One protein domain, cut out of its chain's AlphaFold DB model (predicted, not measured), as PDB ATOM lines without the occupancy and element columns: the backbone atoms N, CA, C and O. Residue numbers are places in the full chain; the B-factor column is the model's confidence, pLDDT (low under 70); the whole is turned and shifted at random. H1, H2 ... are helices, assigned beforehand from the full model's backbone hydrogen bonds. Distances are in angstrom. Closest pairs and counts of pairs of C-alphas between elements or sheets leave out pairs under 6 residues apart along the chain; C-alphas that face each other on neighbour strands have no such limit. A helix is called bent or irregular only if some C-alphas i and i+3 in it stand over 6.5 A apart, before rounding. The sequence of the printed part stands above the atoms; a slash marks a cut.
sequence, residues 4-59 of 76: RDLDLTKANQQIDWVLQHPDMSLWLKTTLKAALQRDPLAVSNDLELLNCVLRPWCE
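This is residues 4 to 59 of the 76 residues of an uncharacterized protein of Rhodanobacter sp. T12-5 (UniProt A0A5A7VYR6). Three helices make an open zigzag: H1 and H2 form a V-shaped helical hairpin that meets near its linked ends, and H3 folds back from the far end of H2, so that the short H2 is in the middle. The contacts are few, and two arms stick out, residues 4 to 11 of H1 and residues 48 to 59 of H3, the latter beginning near a kink in H3. The printed part has 56 residues with three named helices, in the order H1, H2, H3, and no named strand; its class is all helix. It is only just loose, close to compact, with a radius of gyration of the C-alphas of 12.6 A, and the C-alphas span 34 by 29 by 18 A.

H1 is residues 4 to 20, 24.4 A from first to last C-alpha, and begins at C-alpha 4 at (20.252, -23.055, -34.028). H2 is residues 26 to 35, 14.1 A long in the same measure, and begins at C-alpha 26 at (46.629, -25.218, -48.021). H3 is residues 40 to 59, the longest helix by residues, 27.0 A from first to last C-alpha, and ends at C-alpha 59 at (49.823, -6.265, -39.525). H3 has a kink of 32 degrees near residue 50. It is neither bent nor irregular, but only just: C-alphas 52 and 55 are 6.4 A apart.

H1 touches H2 with residues 15 to 19 alone. Their closest C-alphas are those of Leu 19 and Lys 29, 5.5 A apart. They form a helical hairpin, with a shallow tilt of 30 degrees, opposite ways. H2 and H3 are close but not clearly touching; their closest C-alphas are those of Ala 35 and Val 43, 6.1 A apart. They run opposite ways at a shallow tilt of 28 degrees. H1 and H3 are apart. In H1 and H2 every backbone O i to N i+4 pair is within hydrogen-bond range; in H3, 13 of 16 are.

The two C-alphas farthest apart are those of Asp 5 and Glu 59, 35.7 A. The printed part has no cut, and the links H1 to H2, of 5 residues, and H2 to H3, of 4 residues, are both tight. Residues 22 to 27 stand free, and so do residues 37 to 42, of which 40 to 42 belong to H3. The mean pLDDT of the printed part is 95.9, and no printed residue is under 70.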
ATOM      1  N   ARG A   4      18.912 -22.503 -34.280       88.75
ATOM      2  CA  ARG A   4      20.252 -23.055 -34.028       88.75
ATOM      3  C   ARG A   4      20.706 -24.061 -35.093       88.75
ATOM      4  O   ARG A   4      21.875 -24.067 -35.471       88.75
ATOM      5  N   ASP A   5      19.806 -24.924 -35.560       89.62
ATOM      6  CA  ASP A   5      20.137 -25.929 -36.579       89.62
ATOM      7  C   ASP A   5      20.357 -25.265 -37.943       89.62
ATOM      8  O   ASP A   5      21.203 -25.699 -38.729       89.62
ATOM      9  N   LEU A   6      19.611 -24.189 -38.218       90.62
ATOM     10  CA  LEU A   6      19.781 -23.378 -39.419       90.62
ATOM     11  C   LEU A   6      21.138 -22.662 -39.410       90.62
ATOM     12  O   LEU A   6      21.830 -22.661 -40.427       90.62
ATOM     13  N   ASP A   7      21.540 -22.104 -38.270       93.25
ATOM     14  CA  ASP A   7      22.826 -21.420 -38.125       93.25
ATOM     15  C   ASP A   7      24.008 -22.385 -38.240       93.25
ATOM     16  O   ASP A   7      24.967 -22.100 -38.961       93.25
ATOM     17  N   LEU A   8      23.911 -23.574 -37.635       92.50
ATOM     18  CA  LEU A   8      24.922 -24.619 -37.805       92.50
ATOM     19  C   LEU A   8      25.020 -25.079 -39.267       92.50
ATOM     20  O   LEU A   8      26.118 -25.263 -39.791       92.50
ATOM     21  N   THR A   9      23.881 -25.222 -39.950       94.25
ATOM     22  CA  THR A   9      23.848 -25.589 -41.373       94.25
ATOM     23  C   THR A   9      24.551 -24.541 -42.234       94.25
ATOM     24  O   THR A   9      25.371 -24.895 -43.080       94.25
ATOM     25  N   LYS A  10      24.281 -23.251 -42.003       96.00
ATOM     26  CA  LYS A  10      24.946 -22.151 -42.719       96.00
ATOM     27  C   LYS A  10      26.452 -22.134 -42.461       96.00
ATOM     28  O   LYS A  10      27.221 -21.981 -43.408       96.00
ATOM     29  N   ALA A  11      26.874 -22.318 -41.210       94.19
ATOM     30  CA  ALA A  11      28.290 -22.374 -40.855       94.19
ATOM     31  C   ALA A  11      29.004 -23.530 -41.577       94.19
ATOM     32  O   ALA A  11      30.055 -23.324 -42.181       94.19
ATOM     33  N   ASN A  12      28.395 -24.719 -41.606       95.44
ATOM     34  CA  ASN A  12      28.939 -25.865 -42.338       95.44
ATOM     35  C   ASN A  12      29.050 -25.585 -43.844       95.44
ATOM     36  O   ASN A  12      30.094 -25.843 -44.431       95.44
ATOM     37  N   GLN A  13      28.027 -24.977 -44.458       96.88
ATOM     38  CA  GLN A  13      28.061 -24.603 -45.878       96.88
ATOM     39  C   GLN A  13      29.195 -23.621 -46.205       96.88
ATOM     40  O   GLN A  13      29.852 -23.751 -47.237       96.88
ATOM     41  N   GLN A  14      29.444 -22.642 -45.332       97.12
ATOM     42  CA  GLN A  14      30.547 -21.695 -45.504       97.12
ATOM     43  C   GLN A  14      31.907 -22.393 -45.405       97.12
ATOM     44  O   GLN A  14      32.788 -22.141 -46.228       97.12
ATOM     45  N   ILE A  15      32.076 -23.293 -44.435       96.88
ATOM     46  CA  ILE A  15      33.315 -24.061 -44.277       96.88
ATOM     47  C   ILE A  15      33.545 -24.959 -45.497       96.88
ATOM     48  O   ILE A  15      34.641 -24.951 -46.061       96.88
ATOM     49  N   ASP A  16      32.514 -25.671 -45.956       97.19
ATOM     50  CA  ASP A  16      32.586 -26.523 -47.144       97.19
ATOM     51  C   ASP A  16      32.984 -25.730 -48.389       97.19
ATOM     52  O   ASP A  16      33.837 -26.176 -49.163       97.19
ATOM     53  N   TRP A  17      32.435 -24.524 -48.553       97.69
ATOM     54  CA  TRP A  17      32.817 -23.625 -49.635       97.69
ATOM     55  C   TRP A  17      34.313 -23.280 -49.585       97.69
ATOM     56  O   TRP A  17      35.003 -23.436 -50.593       97.69
ATOM     57  N   VAL A  18      34.855 -22.906 -48.416       97.38
ATOM     58  CA  VAL A  18      36.293 -22.599 -48.262       97.38
ATOM     59  C   VAL A  18      37.165 -23.821 -48.573       97.38
ATOM     60  O   VAL A  18      38.210 -23.701 -49.217       97.38
ATOM     61  N   LEU A  19      36.748 -25.016 -48.143       97.56
ATOM     62  CA  LEU A  19      37.493 -26.253 -48.388       97.56
ATOM     63  C   LEU A  19      37.552 -26.619 -49.878       97.56
ATOM     64  O   LEU A  19      38.591 -27.099 -50.350       97.56
ATOM     65  N   GLN A  20      36.469 -26.370 -50.614       96.81
ATOM     66  CA  GLN A  20      36.357 -26.662 -52.044       96.81
ATOM     67  C   GLN A  20      36.986 -25.576 -52.927       96.81
ATOM     68  O   GLN A  20      37.417 -25.872 -54.040       96.81
ATOM     69  N   HIS A  21      37.106 -24.339 -52.438       96.25
ATOM     70  CA  HIS A  21      37.596 -23.217 -53.237       96.25
ATOM     71  C   HIS A  21      39.081 -23.382 -53.626       96.25
ATOM     72  O   HIS A  21      39.927 -23.527 -52.735       96.25
ATOM     73  N   PRO A  22      39.455 -23.358 -54.920       94.12
ATOM     74  CA  PRO A  22      40.818 -23.664 -55.373       94.12
ATOM     75  C   PRO A  22      41.865 -22.665 -54.862       94.12
ATOM     76  O   PRO A  22      42.950 -23.087 -54.475       94.12
ATOM     77  N   ASP A  23      41.508 -21.384 -54.755       96.38
ATOM     78  CA  ASP A  23      42.453 -20.312 -54.390       96.38
ATOM     79  C   ASP A  23      42.693 -20.160 -52.880       96.38
ATOM     80  O   ASP A  23      43.429 -19.279 -52.440       96.38
ATOM     81  N   MET A  24      42.066 -21.002 -52.053       96.50
ATOM     82  CA  MET A  24      42.289 -20.967 -50.609       96.50
ATOM     83  C   MET A  24      43.574 -21.709 -50.251       96.50
ATOM     84  O   MET A  24      43.813 -22.829 -50.711       96.50
ATOM     85  N   SER A  25      44.386 -21.095 -49.389       97.06
ATOM     86  CA  SER A  25      45.691 -21.642 -49.023       97.06
ATOM     87  C   SER A  25      45.574 -23.027 -48.376       97.06
ATOM     88  O   SER A  25      44.638 -23.322 -47.625       97.06
ATOM     89  N   LEU A  26      46.566 -23.887 -48.632       96.69
ATOM     90  CA  LEU A  26      46.629 -25.218 -48.021       96.69
ATOM     91  C   LEU A  26      46.632 -25.136 -46.488       96.69
ATOM     92  O   LEU A  26      46.010 -25.969 -45.828       96.69
ATOM     93  N   TRP A  27      47.297 -24.119 -45.933       96.12
ATOM     94  CA  TRP A  27      47.313 -23.863 -44.496       96.12
ATOM     95  C   TRP A  27      45.897 -23.629 -43.958       96.12
ATOM     96  O   TRP A  27      45.476 -24.345 -43.055       96.12
ATOM     97  N   LEU A  28      45.117 -22.730 -44.573       96.81
ATOM     98  CA  LEU A  28      43.739 -22.454 -44.154       96.81
ATOM     99  C   LEU A  28      42.859 -23.709 -44.228       96.81
ATOM    100  O   LEU A  28      42.163 -24.040 -43.269       96.81
ATOM    101  N   LYS A  29      42.926 -24.450 -45.341       97.81
ATOM    102  CA  LYS A  29      42.146 -25.687 -45.510       97.81
ATOM    103  C   LYS A  29      42.508 -26.746 -44.470       97.81
ATOM    104  O   LYS A  29      41.626 -27.442 -43.972       97.81
ATOM    105  N   THR A  30      43.792 -26.878 -44.147       97.50
ATOM    106  CA  THR A  30      44.272 -27.837 -43.141       97.50
ATOM    107  C   THR A  30      43.799 -27.439 -41.747       97.50
ATOM    108  O   THR A  30      43.266 -28.283 -41.029       97.50
ATOM    109  N   THR A  31      43.904 -26.155 -41.395       96.50
ATOM    110  CA  THR A  31      43.411 -25.610 -40.123       96.50
ATOM    111  C   THR A  31      41.911 -25.843 -39.955       96.50
ATOM    112  O   THR A  31      41.491 -26.336 -38.911       96.50
ATOM    113  N   LEU A  32      41.102 -25.584 -40.990       97.00
ATOM    114  CA  LEU A  32      39.655 -25.829 -40.947       97.00
ATOM    115  C   LEU A  32      39.320 -27.313 -40.762       97.00
ATOM    116  O   LEU A  32      38.520 -27.658 -39.896       97.00
ATOM    117  N   LYS A  33      39.966 -28.208 -41.520       97.06
ATOM    118  CA  LYS A  33      39.762 -29.660 -41.369       97.06
ATOM    119  C   LYS A  33      40.133 -30.148 -39.969       97.06
ATOM    120  O   LYS A  33      39.410 -30.967 -39.414       97.06
ATOM    121  N   ALA A  34      41.230 -29.647 -39.402       96.31
ATOM    122  CA  ALA A  34      41.656 -30.000 -38.050       96.31
ATOM    123  C   ALA A  34      40.695 -29.456 -36.979       96.31
ATOM    124  O   ALA A  34      40.375 -30.168 -36.030       96.31
ATOM    125  N   ALA A  35      40.200 -28.226 -37.142       96.06
ATOM    126  CA  ALA A  35      39.244 -27.611 -36.225       96.06
ATOM    127  C   ALA A  35      37.915 -28.385 -36.164       96.06
ATOM    128  O   ALA A  35      37.399 -28.614 -35.075       96.06
ATOM    129  N   LEU A  36      37.410 -28.875 -37.303       95.62
ATOM    130  CA  LEU A  36      36.175 -29.674 -37.367       95.62
ATOM    131  C   LEU A  36      36.241 -31.006 -36.596       95.62
ATOM    132  O   LEU A  36      35.203 -31.609 -36.344       95.62
ATOM    133  N   GLN A  37      37.438 -31.482 -36.240       96.44
ATOM    134  CA  GLN A  37      37.636 -32.710 -35.458       96.44
ATOM    135  C   GLN A  37      37.835 -32.439 -33.957       96.44
ATOM    136  O   GLN A  37      38.114 -33.366 -33.197       96.44
ATOM    137  N   ARG A  38      37.747 -31.177 -33.521       96.00
ATOM    138  CA  ARG A  38      38.006 -30.753 -32.140       96.00
ATOM    139  C   ARG A  38      36.744 -30.216 -31.476       96.00
ATOM    140  O   ARG A  38      35.770 -29.854 -32.128       96.00
ATOM    141  N   ASP A  39      36.794 -30.164 -30.149       96.88
ATOM    142  CA  ASP A  39      35.749 -29.550 -29.339       96.88
ATOM    143  C   ASP A  39      35.562 -28.057 -29.709       96.88
ATOM    144  O   ASP A  39      36.558 -27.321 -29.766       96.88
ATOM    145  N   PRO A  40      34.321 -27.582 -29.947       94.38
ATOM    146  CA  PRO A  40      34.070 -26.203 -30.363       94.38
ATOM    147  C   PRO A  40      34.544 -25.135 -29.370       94.38
ATOM    148  O   PRO A  40      34.941 -24.055 -29.804       94.38
ATOM    149  N   LEU A  41      34.534 -25.410 -28.060       96.19
ATOM    150  CA  LEU A  41      35.022 -24.464 -27.054       96.19
ATOM    151  C   LEU A  41      36.547 -24.332 -27.144       96.19
ATOM    152  O   LEU A  41      37.071 -23.221 -27.132       96.19
ATOM    153  N   ALA A  42      37.260 -25.449 -27.315       96.75
ATOM    154  CA  ALA A  42      38.704 -25.424 -27.539       96.75
ATOM    155  C   ALA A  42      39.079 -24.685 -28.837       96.75
ATOM    156  O   ALA A  42      40.020 -23.895 -28.843       96.75
ATOM    157  N   VAL A  43      38.331 -24.904 -29.923       97.25
ATOM    158  CA  VAL A  43      38.531 -24.180 -31.190       97.25
ATOM    159  C   VAL A  43      38.267 -22.684 -31.016       97.25
ATOM    160  O   VAL A  43      39.044 -21.880 -31.521       97.25
ATOM    161  N   SER A  44      37.217 -22.298 -30.285       97.06
ATOM    162  CA  SER A  44      36.918 -20.888 -30.002       97.06
ATOM    163  C   SER A  44      38.080 -20.194 -29.287       97.06
ATOM    164  O   SER A  44      38.513 -19.128 -29.717       97.06
ATOM    165  N   ASN A  45      38.642 -20.834 -28.259       97.38
ATOM    166  CA  ASN A  45      39.797 -20.304 -27.531       97.38
ATOM    167  C   ASN A  45      41.034 -20.160 -28.435       97.38
ATOM    168  O   ASN A  45      41.734 -19.151 -28.379       97.38
ATOM    169  N   ASP A  46      41.295 -21.146 -29.298       97.06
ATOM    170  CA  ASP A  46      42.417 -21.079 -30.238       97.06
ATOM    171  C   ASP A  46      42.225 -19.944 -31.262       97.06
ATOM    172  O   ASP A  46      43.185 -19.258 -31.608       97.06
ATOM    173  N   LEU A  47      40.993 -19.696 -31.727       96.75
ATOM    174  CA  LEU A  47      40.679 -18.585 -32.634       96.75
ATOM    175  C   LEU A  47      40.888 -17.216 -31.973       96.75
ATOM    176  O   LEU A  47      41.427 -16.306 -32.607       96.75
ATOM    177  N   GLU A  48      40.495 -17.063 -30.708       97.94
ATOM    178  CA  GLU A  48      40.791 -15.860 -29.924       97.94
ATOM    179  C   GLU A  48      42.300 -15.648 -29.800       97.94
ATOM    180  O   GLU A  48      42.798 -14.559 -30.095       97.94
ATOM    181  N   LEU A  49      43.052 -16.705 -29.475       96.94
ATOM    182  CA  LEU A  49      44.505 -16.631 -29.376       96.94
ATOM    183  C   LEU A  49      45.147 -16.244 -30.714       96.94
ATOM    184  O   LEU A  49      46.020 -15.378 -30.737       96.94
ATOM    185  N   LEU A  50      44.698 -16.817 -31.835       96.38
ATOM    186  CA  LEU A  50      45.169 -16.439 -33.172       96.38
ATOM    187  C   LEU A  50      44.899 -14.960 -33.480       96.38
ATOM    188  O   LEU A  50      45.771 -14.284 -34.026       96.38
ATOM    189  N   ASN A  51      43.737 -14.432 -33.093       96.75
ATOM    190  CA  ASN A  51      43.458 -13.000 -33.214       96.75
ATOM    191  C   ASN A  51      44.370 -12.147 -32.316       96.75
ATOM    192  O   ASN A  51      44.733 -11.044 -32.710       96.75
ATOM    193  N   CYS A  52      44.777 -12.643 -31.148       97.75
ATOM    194  CA  CYS A  52      45.696 -11.930 -30.262       97.75
ATOM    195  C   CYS A  52      47.160 -11.972 -30.726       97.75
ATOM    196  O   CYS A  52      47.879 -11.002 -30.502       97.75
ATOM    197  N   VAL A  53      47.621 -13.068 -31.343       97.19
ATOM    198  CA  VAL A  53      49.055 -13.258 -31.653       97.19
ATOM    199  C   VAL A  53      49.380 -13.149 -33.139       97.19
ATOM    200  O   VAL A  53      50.356 -12.501 -33.510       97.19
ATOM    201  N   LEU A  54      48.568 -13.756 -34.010       95.50
ATOM    202  CA  LEU A  54      48.882 -13.869 -35.434       95.50
ATOM    203  C   LEU A  54      48.444 -12.628 -36.206       95.50
ATOM    204  O   LEU A  54      49.168 -12.172 -37.088       95.50
ATOM    205  N   ARG A  55      47.289 -12.048 -35.863       94.88
ATOM    206  CA  ARG A  55      46.802 -10.825 -36.517       94.88
ATOM    207  C   ARG A  55      47.774  -9.642 -36.350       94.88
ATOM    208  O   ARG A  55      48.167  -9.103 -37.384       94.88
ATOM    209  N   PRO A  56      48.253  -9.288 -35.140       95.62
ATOM    210  CA  PRO A  56      49.236  -8.210 -34.989       95.62
ATOM    211  C   PRO A  56      50.564  -8.504 -35.696       95.62
ATOM    212  O   PRO A  56      51.195  -7.613 -36.266       95.62
ATOM    213  N   TRP A  57      50.993  -9.770 -35.701       95.69
ATOM    214  CA  TRP A  57      52.181 -10.178 -36.447       95.69
ATOM    215  C   TRP A  57      52.009  -9.954 -37.957       95.69
ATOM    216  O   TRP A  57      52.903  -9.395 -38.589       95.69
ATOM    217  N   CYS A  58      50.859 -10.310 -38.538       94.50
ATOM    218  CA  CYS A  58      50.561 -10.030 -39.945       94.50
ATOM    219  C   CYS A  58      50.565  -8.522 -40.231       94.50
ATOM    220  O   CYS A  58      51.169  -8.087 -41.206       94.50
ATOM    221  N   GLU A  59      49.923  -7.725 -39.375       93.00
ATOM    222  CA  GLU A  59      49.823  -6.265 -39.525       93.00
ATOM    223  C   GLU A  59      51.191  -5.571 -39.501       93.00
ATOM    224  O   GLU A  59      51.414  -4.627 -40.251       93.00
TER     225      GLU A  59